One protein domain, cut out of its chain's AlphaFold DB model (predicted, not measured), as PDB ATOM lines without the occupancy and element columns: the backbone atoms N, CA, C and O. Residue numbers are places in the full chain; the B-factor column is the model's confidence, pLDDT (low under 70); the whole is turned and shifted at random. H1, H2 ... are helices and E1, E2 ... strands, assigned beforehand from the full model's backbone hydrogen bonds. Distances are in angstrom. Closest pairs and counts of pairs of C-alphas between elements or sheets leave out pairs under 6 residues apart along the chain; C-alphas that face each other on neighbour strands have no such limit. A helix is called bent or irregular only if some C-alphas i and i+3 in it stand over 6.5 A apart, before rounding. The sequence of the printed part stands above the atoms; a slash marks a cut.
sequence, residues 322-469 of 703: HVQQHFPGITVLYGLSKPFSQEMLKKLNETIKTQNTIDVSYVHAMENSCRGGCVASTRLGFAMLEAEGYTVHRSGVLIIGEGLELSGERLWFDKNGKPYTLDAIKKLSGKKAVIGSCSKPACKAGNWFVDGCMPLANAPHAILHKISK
ATOM      1  N   HIS A 322     -14.482 -53.566  15.291       93.81
ATOM      2  CA  HIS A 322     -13.863 -53.998  16.549       93.81
ATOM      3  C   HIS A 322     -14.161 -53.017  17.690       93.81
ATOM      4  O   HIS A 322     -14.732 -53.400  18.712       93.81
ATOM      5  N   VAL A 323     -13.873 -51.724  17.496       94.69
ATOM      6  CA  VAL A 323     -14.148 -50.702  18.519       94.69
ATOM      7  C   VAL A 323     -15.644 -50.601  18.815       94.69
ATOM      8  O   VAL A 323     -16.034 -50.522  19.976       94.69
ATOM      9  N   GLN A 324     -16.509 -50.670  17.806       93.56
ATOM     10  CA  GLN A 324     -17.958 -50.600  18.015       93.56
ATOM     11  C   GLN A 324     -18.518 -51.798  18.797       93.56
ATOM     12  O   GLN A 324     -19.465 -51.628  19.565       93.56
ATOM     13  N   GLN A 325     -17.944 -52.992  18.632       94.75
ATOM     14  CA  GLN A 325     -18.344 -54.186  19.384       94.75
ATOM     15  C   GLN A 325     -17.926 -54.105  20.857       94.75
ATOM     16  O   GLN A 325     -18.709 -54.462  21.738       94.75
ATOM     17  N   HIS A 326     -16.726 -53.590  21.140       94.69
ATOM     18  CA  HIS A 326     -16.213 -53.451  22.507       94.69
ATOM     19  C   HIS A 326     -16.714 -52.187  23.232       94.69
ATOM     20  O   HIS A 326     -16.805 -52.156  24.462       94.69
ATOM     21  N   PHE A 327     -17.081 -51.139  22.494       96.50
ATOM     22  CA  PHE A 327     -17.496 -49.846  23.043       96.50
ATOM     23  C   PHE A 327     -18.812 -49.338  22.426       96.50
ATOM     24  O   PHE A 327     -18.885 -48.177  22.014       96.50
ATOM     25  N   PRO A 328     -19.889 -50.150  22.392       95.69
ATOM     26  CA  PRO A 328     -21.133 -49.806  21.695       95.69
ATOM     27  C   PRO A 328     -21.856 -48.586  22.284       95.69
ATOM     28  O   PRO A 328     -22.692 -47.980  21.619       95.69
ATOM     29  N   GLY A 329     -21.552 -48.213  23.532       95.50
ATOM     30  CA  GLY A 329     -22.091 -47.008  24.162       95.50
ATOM     31  C   GLY A 329     -21.388 -45.710  23.753       95.50
ATOM     32  O   GLY A 329     -21.885 -44.629  24.067       95.50
ATOM     33  N   ILE A 330     -20.237 -45.775  23.081       97.19
ATOM     34  CA  ILE A 330     -19.432 -44.592  22.774       97.19
ATOM     35  C   ILE A 330     -19.684 -44.132  21.341       97.19
ATOM     36  O   ILE A 330     -19.441 -44.854  20.382       97.19
ATOM     37  N   THR A 331     -20.150 -42.894  21.194       97.25
ATOM     38  CA  THR A 331     -20.263 -42.216  19.898       97.25
ATOM     39  C   THR A 331     -19.039 -41.341  19.671       97.25
ATOM     40  O   THR A 331     -18.691 -40.536  20.533       97.25
ATOM     41  N   VAL A 332     -18.403 -41.462  18.510       97.19
ATOM     42  CA  VAL A 332     -17.286 -40.602  18.099       97.19
ATOM     43  C   VAL A 332     -17.768 -39.672  16.996       97.19
ATOM     44  O   VAL A 332     -18.402 -40.125  16.045       97.19
ATOM     45  N   LEU A 333     -17.491 -38.379  17.151       97.88
ATOM     46  CA  LEU A 333     -17.852 -37.331  16.206       97.88
ATOM     47  C   LEU A 333     -16.594 -36.654  15.660       97.88
ATOM     48  O   LEU A 333     -15.768 -36.163  16.436       97.88
ATOM     49  N   TYR A 334     -16.483 -36.592  14.335       96.75
ATOM     50  CA  TYR A 334     -15.341 -36.025  13.623       96.75
ATOM     51  C   TYR A 334     -15.676 -34.716  12.914       96.75
ATOM     52  O   TYR A 334     -16.721 -34.583  12.288       96.75
ATOM     53  N   GLY A 335     -14.756 -33.760  12.975       95.75
ATOM     54  CA  GLY A 335     -14.852 -32.478  12.277       95.75
ATOM     55  C   GLY A 335     -13.476 -31.940  11.896       95.75
ATOM     56  O   GLY A 335     -13.155 -30.802  12.213       95.75
ATOM     57  N   LEU A 336     -12.624 -32.777  11.302       93.25
ATOM     58  CA  LEU A 336     -11.260 -32.405  10.913       93.25
ATOM     59  C   LEU A 336     -11.254 -31.906   9.464       93.25
ATOM     60  O   LEU A 336     -11.544 -32.673   8.554       93.25
ATOM     61  N   SER A 337     -10.895 -30.642   9.231       91.81
ATOM     62  CA  SER A 337     -10.866 -30.047   7.881       91.81
ATOM     63  C   SER A 337      -9.626 -30.422   7.076       91.81
ATOM     64  O   SER A 337      -9.642 -30.398   5.848       91.81
ATOM     65  N   LYS A 338      -8.563 -30.845   7.767       88.38
ATOM     66  CA  LYS A 338      -7.245 -31.129   7.201       88.38
ATOM     67  C   LYS A 338      -7.209 -31.991   5.924       88.38
ATOM     68  O   LYS A 338      -6.391 -31.672   5.062       88.38
ATOM     69  N   PRO A 339      -7.979 -33.088   5.779       88.50
ATOM     70  CA  PRO A 339      -7.886 -33.918   4.578       88.50
ATOM     71  C   PRO A 339      -8.546 -33.278   3.347       88.50
ATOM     72  O   PRO A 339      -8.405 -33.815   2.251       88.50
ATOM     73  N   PHE A 340      -9.274 -32.168   3.500       92.06
ATOM     74  CA  PHE A 340     -10.114 -31.612   2.448       92.06
ATOM     75  C   PHE A 340      -9.494 -30.372   1.805       92.06
ATOM     76  O   PHE A 340      -9.116 -29.411   2.474       92.06
ATOM     77  N   SER A 341      -9.432 -30.375   0.474       92.12
ATOM     78  CA  SER A 341      -9.168 -29.174  -0.312       92.12
ATOM     79  C   SER A 341     -10.399 -28.266  -0.298       92.12
ATOM     80  O   SER A 341     -11.511 -28.705   0.003       92.12
ATOM     81  N   GLN A 342     -10.228 -27.005  -0.697       91.00
ATOM     82  CA  GLN A 342     -11.354 -26.074  -0.827       91.00
ATOM     83  C   GLN A 342     -12.434 -26.592  -1.792       91.00
ATOM     84  O   GLN A 342     -13.626 -26.439  -1.536       91.00
ATOM     85  N   GLU A 343     -12.032 -27.275  -2.864       91.75
ATOM     86  CA  GLU A 343     -12.969 -27.896  -3.802       91.75
ATOM     87  C   GLU A 343     -13.750 -29.055  -3.161       91.75
ATOM     88  O   GLU A 343     -14.966 -29.150  -3.333       91.75
ATOM     89  N   MET A 344     -13.083 -29.910  -2.375       91.69
ATOM     90  CA  MET A 344     -13.751 -30.992  -1.640       91.69
ATOM     91  C   MET A 344     -14.743 -30.447  -0.609       91.69
ATOM     92  O   MET A 344     -15.862 -30.947  -0.521       91.69
ATOM     93  N   LEU A 345     -14.374 -29.389   0.122       92.25
ATOM     94  CA  LEU A 345     -15.274 -28.723   1.069       92.25
ATOM     95  C   LEU A 345     -16.505 -28.132   0.370       92.25
ATOM     96  O   LEU A 345     -17.613 -28.241   0.893       92.25
ATOM     97  N   LYS A 346     -16.344 -27.564  -0.833       90.81
ATOM     98  CA  LYS A 346     -17.474 -27.072  -1.633       90.81
ATOM     99  C   LYS A 346     -18.430 -28.204  -2.029       90.81
ATOM    100  O   LYS A 346     -19.636 -28.050  -1.857       90.81
ATOM    101  N   LYS A 347     -17.904 -29.347  -2.484       90.62
ATOM    102  CA  LYS A 347     -18.716 -30.535  -2.815       90.62
ATOM    103  C   LYS A 347     -19.463 -31.062  -1.588       90.62
ATOM    104  O   LYS A 347     -20.675 -31.236  -1.642       90.62
ATOM    105  N   LEU A 348     -18.769 -31.214  -0.458       91.31
ATOM    106  CA  LEU A 348     -19.368 -31.603   0.828       91.31
ATOM    107  C   LEU A 348     -20.508 -30.661   1.242       91.31
ATOM    108  O   LEU A 348     -21.553 -31.111   1.710       91.31
ATOM    109  N   ASN A 349     -20.325 -29.355   1.039       92.12
ATOM    110  CA  ASN A 349     -21.336 -28.349   1.339       92.12
ATOM    111  C   ASN A 349     -22.609 -28.530   0.494       92.12
ATOM    112  O   ASN A 349     -23.714 -28.440   1.020       92.12
ATOM    113  N   GLU A 350     -22.468 -28.802  -0.803       90.56
ATOM    114  CA  GLU A 350     -23.595 -29.062  -1.711       90.56
ATOM    115  C   GLU A 350     -24.316 -30.378  -1.366       90.56
ATOM    116  O   GLU A 350     -25.550 -30.425  -1.340       90.56
ATOM    117  N   THR A 351     -23.568 -31.427  -1.011       90.88
ATOM    118  CA  THR A 351     -24.134 -32.702  -0.543       90.88
ATOM    119  C   THR A 351     -24.942 -32.520   0.740       90.88
ATOM    120  O   THR A 351     -26.060 -33.020   0.837       90.88
ATOM    121  N   ILE A 352     -24.443 -31.752   1.711       91.62
ATOM    122  CA  ILE A 352     -25.164 -31.537   2.973       91.62
ATOM    123  C   ILE A 352     -26.482 -30.791   2.766       91.62
ATOM    124  O   ILE A 352     -27.485 -31.173   3.368       91.62
ATOM    125  N   LYS A 353     -26.523 -29.808   1.858       88.50
ATOM    126  CA  LYS A 353     -27.766 -29.098   1.507       88.50
ATOM    127  C   LYS A 353     -28.837 -30.007   0.906       88.50
ATOM    128  O   LYS A 353     -30.017 -29.697   1.024       88.50
ATOM    129  N   THR A 354     -28.431 -31.081   0.231       88.00
ATOM    130  CA  THR A 354     -29.341 -31.943  -0.536       88.00
ATOM    131  C   THR A 354     -29.701 -33.237   0.191       88.00
ATOM    132  O   THR A 354     -30.846 -33.669   0.116       88.00
ATOM    133  N   GLN A 355     -28.753 -33.857   0.897       84.06
ATOM    134  CA  GLN A 355     -28.885 -35.222   1.426       84.06
ATOM    135  C   GLN A 355     -28.742 -35.315   2.954       84.06
ATOM    136  O   GLN A 355     -28.987 -36.379   3.515       84.06
ATOM    137  N   ASN A 356     -28.376 -34.222   3.644       87.69
ATOM    138  CA  ASN A 356     -28.189 -34.150   5.106       87.69
ATOM    139  C   ASN A 356     -27.369 -35.316   5.713       87.69
ATOM    140  O   ASN A 356     -27.562 -35.709   6.863       87.69
ATOM    141  N   THR A 357     -26.462 -35.888   4.922       93.44
ATOM    142  CA  THR A 357     -25.505 -36.938   5.279       93.44
ATOM    143  C   THR A 357     -24.337 -36.862   4.301       93.44
ATOM    144  O   THR A 357     -24.503 -36.367   3.186       93.44
ATOM    145  N   ILE A 358     -23.163 -37.337   4.703       93.38
ATOM    146  CA  ILE A 358     -22.005 -37.489   3.811       93.38
ATOM    147  C   ILE A 358     -21.638 -38.958   3.654       93.38
ATOM    148  O   ILE A 358     -21.991 -39.792   4.486       93.38
ATOM    149  N   ASP A 359     -20.903 -39.266   2.589       92.88
ATOM    150  CA  ASP A 359     -20.328 -40.593   2.409       92.88
ATOM    151  C   ASP A 359     -19.328 -40.916   3.538       92.88
ATOM    152  O   ASP A 359     -18.532 -40.069   3.960       92.88
ATOM    153  N   VAL A 360     -19.355 -42.157   4.025       92.06
ATOM    154  CA  VAL A 360     -18.525 -42.616   5.151       92.06
ATOM    155  C   VAL A 360     -17.024 -42.540   4.826       92.06
ATOM    156  O   VAL A 360     -16.205 -42.347   5.728       92.06
ATOM    157  N   SER A 361     -16.634 -42.588   3.547       93.12
ATOM    158  CA  SER A 361     -15.244 -42.379   3.120       93.12
ATOM    159  C   SER A 361     -14.686 -41.016   3.546       93.12
ATOM    160  O   SER A 361     -13.510 -40.929   3.909       93.12
ATOM    161  N   TYR A 362     -15.514 -39.967   3.614       93.62
ATOM    162  CA  TYR A 362     -15.096 -38.663   4.135       93.62
ATOM    163  C   TYR A 362     -14.823 -38.718   5.643       93.62
ATOM    164  O   TYR A 362     -13.880 -38.087   6.123       93.62
ATOM    165  N   VAL A 363     -15.592 -39.507   6.398       94.12
ATOM    166  CA  VAL A 363     -15.359 -39.718   7.836       94.12
ATOM    167  C   VAL A 363     -14.039 -40.453   8.062       94.12
ATOM    168  O   VAL A 363     -13.220 -40.017   8.873       94.12
ATOM    169  N   HIS A 364     -13.764 -41.495   7.275       92.56
ATOM    170  CA  HIS A 364     -12.469 -42.176   7.305       92.56
ATOM    171  C   HIS A 364     -11.310 -41.268   6.871       92.56
ATOM    172  O   HIS A 364     -10.214 -41.368   7.424       92.56
ATOM    173  N   ALA A 365     -11.523 -40.349   5.925       92.69
ATOM    174  CA  ALA A 365     -10.513 -39.359   5.553       92.69
ATOM    175  C   ALA A 365     -10.200 -38.396   6.715       92.69
ATOM    176  O   ALA A 365      -9.027 -38.117   6.977       92.69
ATOM    177  N   MET A 366     -11.221 -37.935   7.453       93.06
ATOM    178  CA  MET A 366     -11.050 -37.122   8.670       93.06
ATOM    179  C   MET A 366     -10.220 -37.853   9.717       93.06
ATOM    180  O   MET A 366      -9.206 -37.325  10.172       93.06
ATOM    181  N   GLU A 367     -10.602 -39.082  10.048       90.62
ATOM    182  CA  GLU A 367      -9.905 -39.928  11.016       90.62
ATOM    183  C   GLU A 367      -8.426 -40.142  10.647       90.62
ATOM    184  O   GLU A 367      -7.527 -39.928  11.465       90.62
ATOM    185  N   ASN A 368      -8.152 -40.467   9.380       88.25
ATOM    186  CA  ASN A 368      -6.798 -40.724   8.887       88.25
ATOM    187  C   ASN A 368      -5.941 -39.460   8.710       88.25
ATOM    188  O   ASN A 368      -4.724 -39.556   8.526       88.25
ATOM    189  N   SER A 369      -6.533 -38.267   8.788       87.56
ATOM    190  CA  SER A 369      -5.805 -37.010   8.585       87.56
ATOM    191  C   SER A 369      -4.813 -36.685   9.710       87.56
ATOM    192  O   SER A 369      -3.858 -35.937   9.490       87.56
ATOM    193  N   CYS A 370      -4.999 -37.258  10.909       80.25
ATOM    194  CA  CYS A 370      -4.202 -36.948  12.099       80.25
ATOM    195  C   CYS A 370      -3.750 -38.208  12.865       80.25
ATOM    196  O   CYS A 370      -3.975 -38.343  14.070       80.25
ATOM    197  N   ARG A 371      -3.065 -39.129  12.169       78.31
ATOM    198  CA  ARG A 371      -2.596 -40.422  12.719       78.31
ATOM    199  C   ARG A 371      -1.545 -40.331  13.825       78.31
ATOM    200  O   ARG A 371      -1.423 -41.265  14.601       78.31
ATOM    201  N   GLY A 372      -0.813 -39.227  13.944       79.00
ATOM    202  CA  GLY A 372       0.073 -38.994  15.088       79.00
ATOM    203  C   GLY A 372      -0.581 -38.225  16.231       79.00
ATOM    204  O   GLY A 372       0.076 -37.989  17.227       79.00
ATOM    205  N   GLY A 373      -1.831 -37.776  16.108       85.12
ATOM    206  CA  GLY A 373      -2.453 -36.892  17.094       85.12
ATOM    207  C   GLY A 373      -3.505 -37.574  17.964       85.12
ATOM    208  O   GLY A 373      -3.400 -38.741  18.345       85.12
ATOM    209  N   CYS A 374      -4.555 -36.814  18.258       87.06
ATOM    210  CA  CYS A 374      -5.522 -37.134  19.299       87.06
ATOM    211  C   CYS A 374      -6.358 -38.363  18.947       87.06
ATOM    212  O   CYS A 374      -6.764 -39.088  19.851       87.06
ATOM    213  N   VAL A 375      -6.550 -38.639  17.653       90.69
ATOM    214  CA  VAL A 375      -7.204 -39.855  17.153       90.69
ATOM    215  C   VAL A 375      -6.442 -41.090  17.631       90.69
ATOM    216  O   VAL A 375      -6.994 -41.915  18.351       90.69
ATOM    217  N   ALA A 376      -5.143 -41.181  17.340       89.94
ATOM    218  CA  ALA A 376      -4.341 -42.336  17.731       89.94
ATOM    219  C   ALA A 376      -4.127 -42.430  19.251       89.94
ATOM    220  O   ALA A 376      -4.158 -43.527  19.804       89.94
ATOM    221  N   SER A 377      -3.983 -41.304  19.962       87.94
ATOM    222  CA  SER A 377      -3.968 -41.310  21.436       87.94
ATOM    223  C   SER A 377      -5.295 -41.791  22.037       87.94
ATOM    224  O   SER A 377      -5.308 -42.462  23.066       87.94
ATOM    225  N   THR A 378      -6.423 -41.484  21.396       92.31
ATOM    226  CA  THR A 378      -7.737 -41.993  21.811       92.31
ATOM    227  C   THR A 378      -7.874 -43.478  21.492       92.31
ATOM    228  O   THR A 378      -8.390 -44.227  22.321       92.31
ATOM    229  N   ARG A 379      -7.335 -43.939  20.354       93.56
ATOM    230  CA  ARG A 379      -7.335 -45.361  19.983       93.56
ATOM    231  C   ARG A 379      -6.518 -46.204  20.953       93.56
ATOM    232  O   ARG A 379      -6.964 -47.287  21.332       93.56
ATOM    233  N   LEU A 380      -5.378 -45.671  21.395       91.19
ATOM    234  CA  LEU A 380      -4.598 -46.215  22.503       91.19
ATOM    235  C   LEU A 380      -5.457 -46.328  23.771       91.19
ATOM    236  O   LEU A 380      -5.469 -47.370  24.410       91.19
ATOM    237  N   GLY A 381      -6.227 -45.293  24.118       91.88
ATOM    238  CA  GLY A 381      -7.135 -45.336  25.268       91.88
ATOM    239  C   GLY A 381      -8.178 -46.459  25.197       91.88
ATOM    240  O   GLY A 381      -8.430 -47.114  26.208       91.88
ATOM    241  N   PHE A 382      -8.742 -46.722  24.015       94.50
ATOM    242  CA  PHE A 382      -9.628 -47.871  23.794       94.50
ATOM    243  C   PHE A 382      -8.892 -49.210  23.940       94.50
ATOM    244  O   PHE A 382      -9.375 -50.084  24.655       94.50
ATOM    245  N   ALA A 383      -7.709 -49.353  23.330       94.00
ATOM    246  CA  ALA A 383      -6.899 -50.571  23.434       94.00
ATOM    247  C   ALA A 383      -6.524 -50.888  24.891       94.00
ATOM    248  O   ALA A 383      -6.567 -52.037  25.320       94.00
ATOM    249  N   MET A 384      -6.208 -49.859  25.679       92.44
ATOM    250  CA  MET A 384      -5.892 -50.009  27.097       92.44
ATOM    251  C   MET A 384      -7.105 -50.460  27.915       92.44
ATOM    252  O   MET A 384      -6.978 -51.388  28.708       92.44
ATOM    253  N   LEU A 385      -8.295 -49.894  27.686       93.25
ATOM    254  CA  LEU A 385      -9.527 -50.362  28.335       93.25
ATOM    255  C   LEU A 385      -9.847 -51.823  28.005       93.25
ATOM    256  O   LEU A 385     -10.229 -52.587  28.893       93.25
ATOM    257  N   GLU A 386      -9.672 -52.216  26.744       93.62
ATOM    258  CA  GLU A 386      -9.843 -53.602  26.301       93.62
ATOM    259  C   GLU A 386      -8.838 -54.529  26.997       93.62
ATOM    260  O   GLU A 386      -9.210 -55.572  27.532       93.62
ATOM    261  N   ALA A 387      -7.575 -54.114  27.082       92.88
ATOM    262  CA  ALA A 387      -6.528 -54.849  27.779       92.88
ATOM    263  C   ALA A 387      -6.745 -54.935  29.289       92.88
ATOM    264  O   ALA A 387      -6.287 -55.875  29.933       92.88
ATOM    265  N   GLU A 388      -7.451 -53.971  29.869       93.12
ATOM    266  CA  GLU A 388      -7.948 -54.031  31.237       93.12
ATOM    267  C   GLU A 388      -9.215 -54.897  31.361       93.12
ATOM    268  O   GLU A 388      -9.647 -55.192  32.472       93.12
ATOM    269  N   GLY A 389      -9.787 -55.387  30.262       93.38
ATOM    270  CA  GLY A 389     -10.934 -56.295  30.242       93.38
ATOM    271  C   GLY A 389     -12.279 -55.587  30.366       93.38
ATOM    272  O   GLY A 389     -13.206 -56.145  30.954       93.38
ATOM    273  N   TYR A 390     -12.379 -54.350  29.878       93.38
ATOM    274  CA  TYR A 390     -13.622 -53.586  29.872       93.38
ATOM    275  C   TYR A 390     -14.305 -53.594  28.500       93.38
ATOM    276  O   TYR A 390     -13.676 -53.342  27.476       93.38
ATOM    277  N   THR A 391     -15.627 -53.771  28.528       93.69
ATOM    278  CA  THR A 391     -16.559 -53.479  27.429       93.69
ATOM    279  C   THR A 391     -17.490 -52.360  27.895       93.69
ATOM    280  O   THR A 391     -18.021 -52.417  29.009       93.69
ATOM    281  N   VAL A 392     -17.689 -51.315  27.086       92.19
ATOM    282  CA  VAL A 392     -18.418 -50.104  27.508       92.19
ATOM    283  C   VAL A 392     -19.748 -49.959  26.773       92.19
ATOM    284  O   VAL A 392     -19.813 -49.493  25.639       92.19
ATOM    285  N   HIS A 393     -20.838 -50.267  27.475       94.12
ATOM    286  CA  HIS A 393     -22.214 -50.055  26.993       94.12
ATOM    287  C   HIS A 393     -22.799 -48.698  27.392       94.12
ATOM    288  O   HIS A 393     -23.837 -48.273  26.891       94.12
ATOM    289  N   ARG A 394     -22.154 -48.011  28.335       93.12
ATOM    290  CA  ARG A 394     -22.625 -46.730  28.851       93.12
ATOM    291  C   ARG A 394     -22.500 -45.643  27.788       93.12
ATOM    292  O   ARG A 394     -21.422 -45.465  27.234       93.12
ATOM    293  N   SER A 395     -23.570 -44.869  27.598       95.81
ATOM    294  CA  SER A 395     -23.582 -43.756  26.648       95.81
ATOM    295  C   SER A 395     -22.526 -42.697  26.976       95.81
ATOM    296  O   SER A 395     -22.475 -42.178  28.098       95.81
ATOM    297  N   GLY A 396     -21.730 -42.341  25.974       96.56
ATOM    298  CA  GLY A 396     -20.763 -41.250  26.011       96.56
ATOM    299  C   GLY A 396     -20.439 -40.748  24.609       96.56
ATOM    300  O   GLY A 396     -20.660 -41.457  23.629       96.56
ATOM    301  N   VAL A 397     -19.925 -39.523  24.511       97.94
ATOM    302  CA  VAL A 397     -19.592 -38.898  23.222       97.94
ATOM    303  C   VAL A 397     -18.163 -38.372  23.247       97.94
ATOM    304  O   VAL A 397     -17.787 -37.656  24.176       97.94
ATOM    305  N   LEU A 398     -17.382 -38.698  22.222       97.19
ATOM    306  CA  LEU A 398     -16.063 -38.128  21.964       97.19
ATOM    307  C   LEU A 398     -16.163 -37.181  20.770       97.19
ATOM    308  O   LEU A 398     -16.713 -37.555  19.738       97.19
ATOM    309  N   ILE A 399     -15.639 -35.967  20.907       97.38
ATOM    310  CA  ILE A 399     -15.686 -34.936  19.866       97.38
ATOM    311  C   ILE A 399     -14.252 -34.589  19.477       97.38
ATOM    312  O   ILE A 399     -13.469 -34.148  20.327       97.38
ATOM    313  N   ILE A 400     -13.912 -34.808  18.205       95.38
ATOM    314  CA  ILE A 400     -12.565 -34.633  17.660       95.38
ATOM    315  C   ILE A 400     -12.619 -33.767  16.399       95.38
ATOM    316  O   ILE A 400     -13.368 -34.042  15.463       95.38
ATOM    317  N   GLY A 401     -11.768 -32.749  16.347       93.88
ATOM    318  CA  GLY A 401     -11.687 -31.789  15.259       93.88
ATOM    319  C   GLY A 401     -12.466 -30.508  15.528       93.88
ATOM    320  O   GLY A 401     -13.381 -30.445  16.353       93.88
ATOM    321  N   GLU A 402     -12.077 -29.474  14.803       94.00
ATOM    322  CA  GLU A 402     -12.612 -28.123  14.877       94.00
ATOM    323  C   GLU A 402     -14.091 -28.015  14.488       94.00
ATOM    324  O   GLU A 402     -14.745 -27.072  14.927       94.00
ATOM    325  N   GLY A 403     -14.629 -28.967  13.726       95.88
ATOM    326  CA  GLY A 403     -15.936 -28.884  13.075       95.88
ATOM    327  C   GLY A 403     -15.817 -28.233  11.697       95.88
ATOM    328  O   GLY A 403     -15.124 -27.226  11.543       95.88
ATOM    329  N   LEU A 404     -16.488 -28.802  10.694       95.62
ATOM    330  CA  LEU A 404     -16.495 -28.260   9.334       95.62
ATOM    331  C   LEU A 404     -17.557 -27.167   9.218       95.62
ATOM    332  O   LEU A 404     -18.704 -27.390   9.595       95.62
ATOM    333  N   GLU A 405     -17.188 -26.006   8.682       94.19
ATOM    334  CA  GLU A 405     -18.134 -24.927   8.370       94.19
ATOM    335  C   GLU A 405     -18.833 -25.238   7.041       94.19
ATOM    336  O   GLU A 405     -18.265 -25.045   5.964       94.19
ATOM    337  N   LEU A 406     -20.056 -25.762   7.115       92.25
ATOM    338  CA  LEU A 406     -20.857 -26.190   5.972       92.25
ATOM    339  C   LEU A 406     -22.283 -25.656   6.131       92.25
ATOM    340  O   LEU A 406     -22.894 -25.740   7.188       92.25
ATOM    341  N   SER A 407     -22.835 -25.102   5.059       86.31
ATOM    342  CA  SER A 407     -24.202 -24.570   4.989       86.31
ATOM    343  C   SER A 407     -24.512 -23.487   6.026       86.31
ATOM    344  O   SER A 407     -25.660 -23.311   6.413       86.31
ATOM    345  N   GLY A 408     -23.493 -22.728   6.439       87.19
ATOM    346  CA  GLY A 408     -23.624 -21.678   7.454       87.19
ATOM    347  C   GLY A 408     -23.621 -22.196   8.894       87.19
ATOM    348  O   GLY A 408     -23.796 -21.399   9.812       87.19
ATOM    349  N   GLU A 409     -23.398 -23.496   9.101       92.19
ATOM    350  CA  GLU A 409     -23.285 -24.115  10.418       92.19
ATOM    351  C   GLU A 409     -21.969 -24.886  10.569       92.19
ATOM    352  O   GLU A 409     -21.399 -25.413   9.614       92.19
ATOM    353  N   ARG A 410     -21.511 -25.014  11.815       96.06
ATOM    354  CA  ARG A 410     -20.364 -25.851  12.161       96.06
ATOM    355  C   ARG A 410     -20.826 -27.262  12.512       96.06
ATOM    356  O   ARG A 410     -21.555 -27.444  13.493       96.06
ATOM    357  N   LEU A 411     -20.375 -28.244  11.734       97.25
ATOM    358  CA  LEU A 411     -20.846 -29.627  11.785       97.25
ATOM    359  C   LEU A 411     -19.740 -30.619  12.167       97.25
ATOM    360  O   LEU A 411     -18.591 -30.506  11.732       97.25
ATOM    361  N   TRP A 412     -20.130 -31.632  12.939       97.81
ATOM    362  CA  TRP A 412     -19.360 -32.852  13.181       97.81
ATOM    363  C   TRP A 412     -20.152 -34.072  12.718       97.81
ATOM    364  O   TRP A 412     -21.379 -34.051  12.724       97.81
ATOM    365  N   PHE A 413     -19.458 -35.140  12.352       97.75
ATOM    366  CA  PHE A 413     -20.040 -36.299  11.690       97.75
ATOM    367  C   PHE A 413     -19.823 -37.568  12.502       97.75
ATOM    368  O   PHE A 413     -18.724 -37.790  13.012       97.75
ATOM    369  N   ASP A 414     -20.864 -38.389  12.627       96.88
ATOM    370  CA  ASP A 414     -20.741 -39.721  13.216       96.88
ATOM    371  C   ASP A 414     -20.197 -40.751  12.210       96.88
ATOM    372  O   ASP A 414     -19.907 -40.445  11.052       96.88
ATOM    373  N   LYS A 415     -20.082 -42.007  12.653       95.44
ATOM    374  CA  LYS A 415     -19.615 -43.137  11.834       95.44
ATOM    375  C   LYS A 415     -20.427 -43.385  10.551       95.44
ATOM    376  O   LYS A 415     -19.922 -44.042   9.653       95.44
ATOM    377  N   ASN A 416     -21.672 -42.910  10.481       95.94
ATOM    378  CA  ASN A 416     -22.565 -43.092   9.335       95.94
ATOM    379  C   ASN A 416     -22.592 -41.847   8.431       95.94
ATOM    380  O   ASN A 416     -23.398 -41.790   7.507       95.94
ATOM    381  N   GLY A 417     -21.763 -40.836   8.716       96.12
ATOM    382  CA  GLY A 417     -21.754 -39.574   7.979       96.12
ATOM    383  C   GLY A 417     -22.905 -38.634   8.340       96.12
ATOM    384  O   GLY A 417     -23.124 -37.643   7.641       96.12
ATOM    385  N   LYS A 418     -23.629 -38.888   9.435       96.56
ATOM    386  CA  LYS A 418     -24.713 -38.009   9.879       96.56
ATOM    387  C   LYS A 418     -24.141 -36.742  10.534       96.56
ATOM    388  O   LYS A 418     -23.324 -36.873  11.449       96.56
ATOM    389  N   PRO A 419     -24.581 -35.535  10.131       97.25
ATOM    390  CA  PRO A 419     -24.112 -34.277  10.697       97.25
ATOM    391  C   PRO A 419     -24.752 -33.958  12.054       97.25
ATOM    392  O   PRO A 419     -25.921 -34.249  12.317       97.25
ATOM    393  N   TYR A 420     -23.983 -33.276  12.898       97.62
ATOM    394  CA  TYR A 420     -24.376 -32.780  14.207       97.62
ATOM    395  C   TYR A 420     -23.873 -31.349  14.398       97.62
ATOM    396  O   TYR A 420     -22.669 -31.094  14.358       97.62
ATOM    397  N   THR A 421     -24.794 -30.427  14.678       97.06
ATOM    398  CA  THR A 421     -24.462 -29.082  15.163       97.06
ATOM    399  C   THR A 421     -24.039 -29.130  16.626       97.06
ATOM    400  O   THR A 421     -24.364 -30.067  17.359       97.06
ATOM    401  N   LEU A 422     -23.382 -28.076  17.110       96.06
ATOM    402  CA  LEU A 422     -22.980 -27.986  18.514       96.06
ATOM    403  C   LEU A 422     -24.163 -28.143  19.495       96.06
ATOM    404  O   LEU A 422     -24.021 -28.774  20.544       96.06
ATOM    405  N   ASP A 423     -25.340 -27.614  19.154       96.06
ATOM    406  CA  ASP A 423     -26.543 -27.752  19.981       96.06
ATOM    407  C   ASP A 423     -27.167 -29.148  19.898       96.06
ATOM    408  O   ASP A 423     -27.688 -29.642  20.901       96.06
ATOM    409  N   ALA A 424     -27.066 -29.827  18.750       97.12
ATOM    410  CA  ALA A 424     -27.431 -31.237  18.646       97.12
ATOM    411  C   ALA A 424     -26.509 -32.112  19.512       97.12
ATOM    412  O   ALA A 424     -26.993 -32.978  20.242       97.12
ATOM    413  N   ILE A 425     -25.200 -31.831  19.518       97.75
ATOM    414  CA  ILE A 425     -24.222 -32.543  20.353       97.75
ATOM    415  C   ILE A 425     -24.563 -32.399  21.840       97.75
ATOM    416  O   ILE A 425     -24.546 -33.395  22.563       97.75
ATOM    417  N   LYS A 426     -24.932 -31.200  22.316       96.25
ATOM    418  CA  LYS A 426     -25.342 -30.983  23.722       96.25
ATOM    419  C   LYS A 426     -26.503 -31.889  24.144       96.25
ATOM    420  O   LYS A 426     -26.521 -32.351  25.285       96.25
ATOM    421  N   LYS A 427     -27.437 -32.158  23.225       96.75
ATOM    422  CA  LYS A 427     -28.640 -32.975  23.456       96.75
ATOM    423  C   LYS A 427     -28.383 -34.486  23.405       96.75
ATOM    424  O   LYS A 427     -29.242 -35.241  23.849       96.75
ATOM    425  N   LEU A 428     -27.228 -34.942  22.903       96.44
ATOM    426  CA  LEU A 428     -26.872 -36.368  22.904       96.44
ATOM    427  C   LEU A 428     -26.820 -36.931  24.331       96.44
ATOM    428  O   LEU A 428     -26.455 -36.232  25.280       96.44
ATOM    429  N   SER A 429     -27.157 -38.208  24.497       94.44
ATOM    430  CA  SER A 429     -27.091 -38.874  25.799       94.44
ATOM    431  C   SER A 429     -25.640 -39.104  26.244       94.44
ATOM    432  O   SER A 429     -24.718 -39.210  25.437       94.44
ATOM    433  N   GLY A 430     -25.421 -39.181  27.559       93.19
ATOM    434  CA  GLY A 430     -24.097 -39.455  28.123       93.19
ATOM    435  C   GLY A 430     -23.212 -38.225  28.337       93.19
ATOM    436  O   GLY A 430     -23.542 -37.099  27.952       93.19
ATOM    437  N   LYS A 431     -22.078 -38.449  29.010       93.69
ATOM    438  CA  LYS A 431     -21.057 -37.413  29.225       93.69
ATOM    439  C   LYS A 431     -20.195 -37.271  27.965       93.69
ATOM    440  O   LYS A 431     -19.970 -38.245  27.248       93.69
ATOM    441  N   LYS A 432     -19.742 -36.051  27.704       95.56
ATOM    442  CA  LYS A 432     -19.089 -35.638  26.459       95.56
ATOM    443  C   LYS A 432     -17.648 -35.237  26.742       95.56
ATOM    444  O   LYS A 432     -17.399 -34.472  27.673       95.56
ATOM    445  N   ALA A 433     -16.711 -35.725  25.946       94.25
ATOM    446  CA  ALA A 433     -15.317 -35.319  26.007       94.25
ATOM    447  C   ALA A 433     -14.886 -34.705  24.681       94.25
ATOM    448  O   ALA A 433     -15.104 -35.280  23.618       94.25
ATOM    449  N   VAL A 434     -14.259 -33.541  24.766       94.25
ATOM    450  CA  VAL A 434     -13.658 -32.841  23.634       94.25
ATOM    451  C   VAL A 434     -12.166 -33.139  23.663       94.25
ATOM    452  O   VAL A 434     -11.518 -32.879  24.675       94.25
ATOM    453  N   ILE A 435     -11.626 -33.723  22.593       91.00
ATOM    454  CA  ILE A 435     -10.245 -34.219  22.568       91.00
ATOM    455  C   ILE A 435      -9.468 -33.533  21.450       91.00
ATOM    456  O   ILE A 435      -9.887 -33.555  20.295       91.00
ATOM    457  N   GLY A 436      -8.313 -32.964  21.789       86.75
ATOM    458  CA  GLY A 436      -7.414 -32.300  20.855       86.75
ATOM    459  C   GLY A 436      -7.578 -30.783  20.854       86.75
ATOM    460  O   GLY A 436      -8.694 -30.270  20.906       86.75
ATOM    461  N   SER A 437      -6.465 -30.054  20.735       84.88
ATOM    462  CA  SER A 437      -6.463 -28.583  20.761       84.88
ATOM    463  C   SER A 437      -7.349 -27.950  19.684       84.88
ATOM    464  O   SER A 437      -8.026 -26.958  19.956       84.88
ATOM    465  N   CYS A 438      -7.400 -28.528  18.477       88.62
ATOM    466  CA  CYS A 438      -8.258 -28.022  17.399       88.62
ATOM    467  C   CYS A 438      -9.755 -28.162  17.713       88.62
ATOM    468  O   CYS A 438     -10.555 -27.381  17.211       88.62
ATOM    469  N   SER A 439     -10.132 -29.074  18.611       92.19
ATOM    470  CA  SER A 439     -11.519 -29.341  19.005       92.19
ATOM    471  C   SER A 439     -12.089 -28.309  19.981       92.19
ATOM    472  O   SER A 439     -13.257 -28.393  20.358       92.19
ATOM    473  N   LYS A 440     -11.307 -27.294  20.377       91.25
ATOM    474  CA  LYS A 440     -11.719 -26.223  21.298       91.25
ATOM    475  C   LYS A 440     -13.067 -25.549  20.967       91.25
ATOM    476  O   LYS A 440     -13.802 -25.243  21.910       91.25
ATOM    477  N   PRO A 441     -13.469 -25.346  19.692       94.19
ATOM    478  CA  PRO A 441     -14.803 -24.835  19.363       94.19
ATOM    479  C   PRO A 441     -15.954 -25.676  19.945       94.19
ATOM    480  O   PRO A 441     -17.012 -25.133  20.264       94.19
ATOM    481  N   ALA A 442     -15.740 -26.978  20.162       94.50
ATOM    482  CA  ALA A 442     -16.727 -27.885  20.737       94.50
ATOM    483  C   ALA A 442     -16.785 -27.874  22.278       94.50
ATOM    484  O   ALA A 442     -17.679 -28.501  22.852       94.50
ATOM    485  N   CYS A 443     -15.897 -27.154  22.981       92.06
ATOM    486  CA  CYS A 443     -15.840 -27.150  24.454       92.06
ATOM    487  C   CYS A 443     -17.169 -26.772  25.120       92.06
ATOM    488  O   CYS A 443     -17.487 -27.307  26.176       92.06
ATOM    489  N   LYS A 444     -17.991 -25.924  24.485       91.19
ATOM    490  CA  LYS A 444     -19.324 -25.552  25.001       91.19
ATOM    491  C   LYS A 444     -20.319 -26.722  25.051       91.19
ATOM    492  O   LYS A 444     -21.376 -26.581  25.660       91.19
ATOM    493  N   ALA A 445     -20.028 -27.837  24.382       91.19
ATOM    494  CA  ALA A 445     -20.813 -29.066  24.449       91.19
ATOM    495  C   ALA A 445     -20.149 -30.163  25.304       91.19
ATOM    496  O   ALA A 445     -20.802 -31.155  25.622       91.19
ATOM    497  N   GLY A 446     -18.876 -30.009  25.679       90.62
ATOM    498  CA  GLY A 446     -18.111 -30.998  26.436       90.62
ATOM    499  C   GLY A 446     -18.285 -30.880  27.951       90.62
ATOM    500  O   GLY A 446     -18.419 -29.788  28.489       90.62
ATOM    501  N   ASN A 447     -18.219 -32.010  28.655       92.38
ATOM    502  CA  ASN A 447     -18.013 -32.053  30.107       92.38
ATOM    503  C   ASN A 447     -16.523 -32.001  30.472       92.38
ATOM    504  O   ASN A 447     -16.166 -31.502  31.535       92.38
ATOM    505  N   TRP A 448     -15.666 -32.530  29.597       89.06
ATOM    506  CA  TRP A 448     -14.213 -32.522  29.748       89.06
ATOM    507  C   TRP A 448     -13.547 -32.059  28.458       89.06
ATOM    508  O   TRP A 448     -14.049 -32.333  27.365       89.06
ATOM    509  N   PHE A 449     -12.401 -31.400  28.601       86.12
ATOM    510  CA  PHE A 449     -11.538 -31.013  27.495       86.12
ATOM    511  C   PHE A 449     -10.136 -31.566  27.733       86.12
ATOM    512  O   PHE A 449      -9.564 -31.358  28.802       86.12
ATOM    513  N   VAL A 450      -9.626 -32.293  26.743       83.62
ATOM    514  CA  VAL A 450      -8.288 -32.878  26.731       83.62
ATOM    515  C   VAL A 450      -7.464 -32.109  25.708       83.62
ATOM    516  O   VAL A 450      -7.644 -32.296  24.501       83.62
ATOM    517  N   ASP A 451      -6.598 -31.223  26.191       81.19
ATOM    518  CA  ASP A 451      -5.806 -30.335  25.337       81.19
ATOM    519  C   ASP A 451      -4.528 -31.017  24.814       81.19
ATOM    520  O   ASP A 451      -3.931 -31.870  25.471       81.19
ATOM    521  N   GLY A 452      -4.084 -30.612  23.625       78.06
ATOM    522  CA  GLY A 452      -2.887 -31.104  22.939       78.06
ATOM    523  C   GLY A 452      -3.196 -32.020  21.752       78.06
ATOM    524  O   GLY A 452      -4.176 -32.758  21.749       78.06
ATOM    525  N   CYS A 453      -2.351 -31.990  20.714       76.88
ATOM    526  CA  CYS A 453      -2.484 -32.912  19.580       76.88
ATOM    527  C   CYS A 453      -2.161 -34.351  19.982       76.88
ATOM    528  O   CYS A 453      -2.945 -35.228  19.672       76.88
ATOM    529  N   MET A 454      -1.080 -34.590  20.719       74.06
ATOM    530  CA  MET A 454      -0.939 -35.774  21.561       74.06
ATOM    531  C   MET A 454      -1.128 -35.262  22.988       74.06
ATOM    532  O   MET A 454      -0.175 -34.739  23.570       74.06
ATOM    533  N   PRO A 455      -2.352 -35.289  23.543       60.44
ATOM    534  CA  PRO A 455      -2.490 -35.026  24.968       60.44
ATOM    535  C   PRO A 455      -1.637 -36.055  25.714       60.44
ATOM    536  O   PRO A 455      -1.353 -37.112  25.139       60.44
ATOM    537  N   LEU A 456      -1.224 -35.776  26.963       65.06
ATOM    538  CA  LEU A 456      -0.522 -36.760  27.809       65.06
ATOM    539  C   LEU A 456      -1.093 -38.148  27.510       65.06
ATOM    540  O   LEU A 456      -2.298 -38.300  27.634       65.06
ATOM    541  N   ALA A 457      -0.290 -39.101  27.019       58.50
ATOM    542  CA  ALA A 457      -0.807 -40.248  26.247       58.50
ATOM    543  C   ALA A 457      -1.939 -41.038  26.946       58.50
ATOM    544  O   ALA A 457      -2.788 -41.632  26.290       58.50
ATOM    545  N   ASN A 458      -1.991 -40.972  28.278       70.88
ATOM    546  CA  ASN A 458      -3.004 -41.597  29.127       70.88
ATOM    547  C   ASN A 458      -4.255 -40.732  29.397       70.88
ATOM    548  O   ASN A 458      -5.164 -41.190  30.080       70.88
ATOM    549  N   ALA A 459      -4.339 -39.493  28.918       79.06
ATOM    550  CA  ALA A 459      -5.455 -38.590  29.184       79.06
ATOM    551  C   ALA A 459      -6.748 -39.059  28.497       79.06
ATOM    552  O   ALA A 459      -7.753 -39.178  29.202       79.06
ATOM    553  N   PRO A 460      -6.761 -39.441  27.200       86.25
ATOM    554  CA  PRO A 460      -7.933 -40.081  26.604       86.25
ATOM    555  C   PRO A 460      -8.328 -41.364  27.344       86.25
ATOM    556  O   PRO A 460      -9.504 -41.556  27.638       86.25
ATOM    557  N   HIS A 461      -7.355 -42.189  27.744       88.38
ATOM    558  CA  HIS A 461      -7.599 -43.389  28.551       88.38
ATOM    559  C   HIS A 461      -8.304 -43.061  29.884       88.38
ATOM    560  O   HIS A 461      -9.348 -43.626  30.208       88.38
ATOM    561  N   ALA A 462      -7.801 -42.072  30.629       84.62
ATOM    562  CA  ALA A 462      -8.393 -41.620  31.885       84.62
ATOM    563  C   ALA A 462      -9.803 -41.029  31.701       84.62
ATOM    564  O   ALA A 462     -10.694 -41.264  32.521       84.62
ATOM    565  N   ILE A 463     -10.036 -40.279  30.620       87.75
ATOM    566  CA  ILE A 463     -11.362 -39.753  30.285       87.75
ATOM    567  C   ILE A 463     -12.335 -40.874  29.926       87.75
ATOM    568  O   ILE A 463     -13.484 -40.834  30.368       87.75
ATOM    569  N   LEU A 464     -11.899 -41.896  29.192       90.94
ATOM    570  CA  LEU A 464     -12.752 -43.039  28.878       90.94
ATOM    571  C   LEU A 464     -13.163 -43.798  30.151       90.94
ATOM    572  O   LEU A 464     -14.326 -44.192  30.267       90.94
ATOM    573  N   HIS A 465     -12.290 -43.911  31.160       90.25
ATOM    574  CA  HIS A 465     -12.683 -44.398  32.491       90.25
ATOM    575  C   HIS A 465     -13.743 -43.511  33.157       90.25
ATOM    576  O   HIS A 465     -14.733 -44.027  33.680       90.25
ATOM    577  N   LYS A 466     -13.597 -42.178  33.099       88.06
ATOM    578  CA  LYS A 466     -14.606 -41.239  33.631       88.06
ATOM    579  C   LYS A 466     -15.958 -41.381  32.919       88.06
ATOM    580  O   LYS A 466     -16.990 -41.419  33.589       88.06
ATOM    581  N   ILE A 467     -15.961 -41.491  31.587       87.38
ATOM    582  CA  ILE A 467     -17.172 -41.681  30.774       87.38
ATOM    583  C   ILE A 467     -17.851 -43.003  31.130       87.38
ATOM    584  O   ILE A 467     -19.049 -43.019  31.410       87.38
ATOM    585  N   SER A 468     -17.084 -44.094  31.157       87.44
ATOM    586  CA  SER A 468     -17.586 -45.449  31.407       87.44
ATOM    587  C   SER A 468     -17.886 -45.736  32.884       87.44
ATOM    588  O   SER A 468     -18.588 -46.700  33.184       87.44
ATOM    589  N   LYS A 469     -17.422 -44.881  33.808       87.19
ATOM    590  CA  LYS A 469     -17.399 -45.115  35.265       87.19
ATOM    591  C   LYS A 469     -16.676 -46.409  35.653       87.19
ATOM    592  O   LYS A 469     -17.103 -47.115  36.563       87.19
TER     593      LYS A 469
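This is residues 322 to 469 of the 703 residues of the protein "DUF362 domain-containing protein" of Spirochaetes bacterium (UniProt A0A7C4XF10). A twisted parallel sheet of four strands, E1 E2 E6 E7, makes the core, with H7 over one face, H4 packed on that side with its residues 374 to 378, and H6 over the other face. Beyond the end of E1 a small antiparallel sheet, E3 E4 E5, extends the body, and H2 lies beside its edge strand E3 at one end of the longest axis. The printed part has 148 residues, with seven named helices and seven named strands in the order H1 E1 H2 H3 H4 E2 E3 E4 E5 H5 E6 H6 E7 H7; the class is mixed, helices and strands. The whole is compact, with a radius of gyration of the C-alphas of 14.6 A, and only just elongated, with spans of 44 by 29 by 28 A.

The larger sheet holds E1, residues 330 to 334, 13.2 A long; E2, 396 to 400, 13.4 A; E6, 431 to 435, 13.1 A; and E7, 448 to 450. E1 begins at C-alpha 330, (-19.432, -44.592, 22.774). The smaller sheet holds E3, 404 to 406; E4, 409 to 413, 12.7 A; and E5, 419 to 421. The helices are H1, 322 to 326; H2, 342 to 355, 19.9 A; H3, 360 to 368, 12.5 A; H4, 374 to 387, 19.7 A; H5, 422 to 427; H6, 437 to 445, 14.8 A; and H7, 459 to 468, 14.1 A. H2 begins at C-alpha 342, (-11.354, -26.074, -0.827), and H7 ends at C-alpha 468, (-17.586, -45.449, 31.407).

In the larger sheet E1 and E7 are edge strands. N 333 and O 398 of E1 and E2 are 2.8 A apart, N 399 and O 433 of E2 and E6 2.8 A, and N 450 and O 434 of E6 and E7 2.9 A, each within hydrogen-bond range. There are three layers, helices on both faces of a sheet: H3, H4 and H7 on one face, H6 on the other. H6 has a height over the sheet of 6.5 A and runs along the strands, at 1 degree to E6 on the local plane. H7 has a height of 8.6 A and is only just over E6 alone, with 8 of its C-alphas on E6 and 2 on E2. H4 and H7 touch at a steep tilt of 56 degrees, the same way; the closest C-alphas, of Gly 381 and His 461, are 3.8 A apart. E6, H6, E7 form a strand-helix-strand unit, two parallel neighbour strands with a helix between, and its crossover is right-handed; E1, H2 H3 H4, E2 form another. E3 E4 E5 is a meander, each strand the antiparallel neighbour of the one before, and both its pairs are hairpins: N 411 and O 404 are 2.8 A apart, N 420 and O 412 2.7 A. The closest C-alphas of E1 and E4, of Tyr 334 and Phe 413, are 5.1 A apart. H2 only grazes the smaller sheet, with residues 345 to 353. H5 and H6 touch, with the C-alphas of Lys 426 and Ala 445 closest at 5.0 A. H1 is close to H4 but not clearly touching; the C-alphas of His 326 and Glu 386 are 7.4 A apart. H1, H2, H3, H4, H5 and H7 have every O i to N i+4 pair within hydrogen-bond range; H6 has 0 of 5, but 4 of 6 O i to N i+3 pairs, and is irregular, with C-alphas 438 and 441 7.5 A apart.

The two C-alphas farthest apart, of Glu 343 and Gly 389, are 44.4 A apart. The printed part has no cut and no long link; E1 to H2, H4 to E2 and E7 to H7 are short, the others tight. The mean pLDDT of the printed part is 91.1, and residues 455 to 457 are under 70.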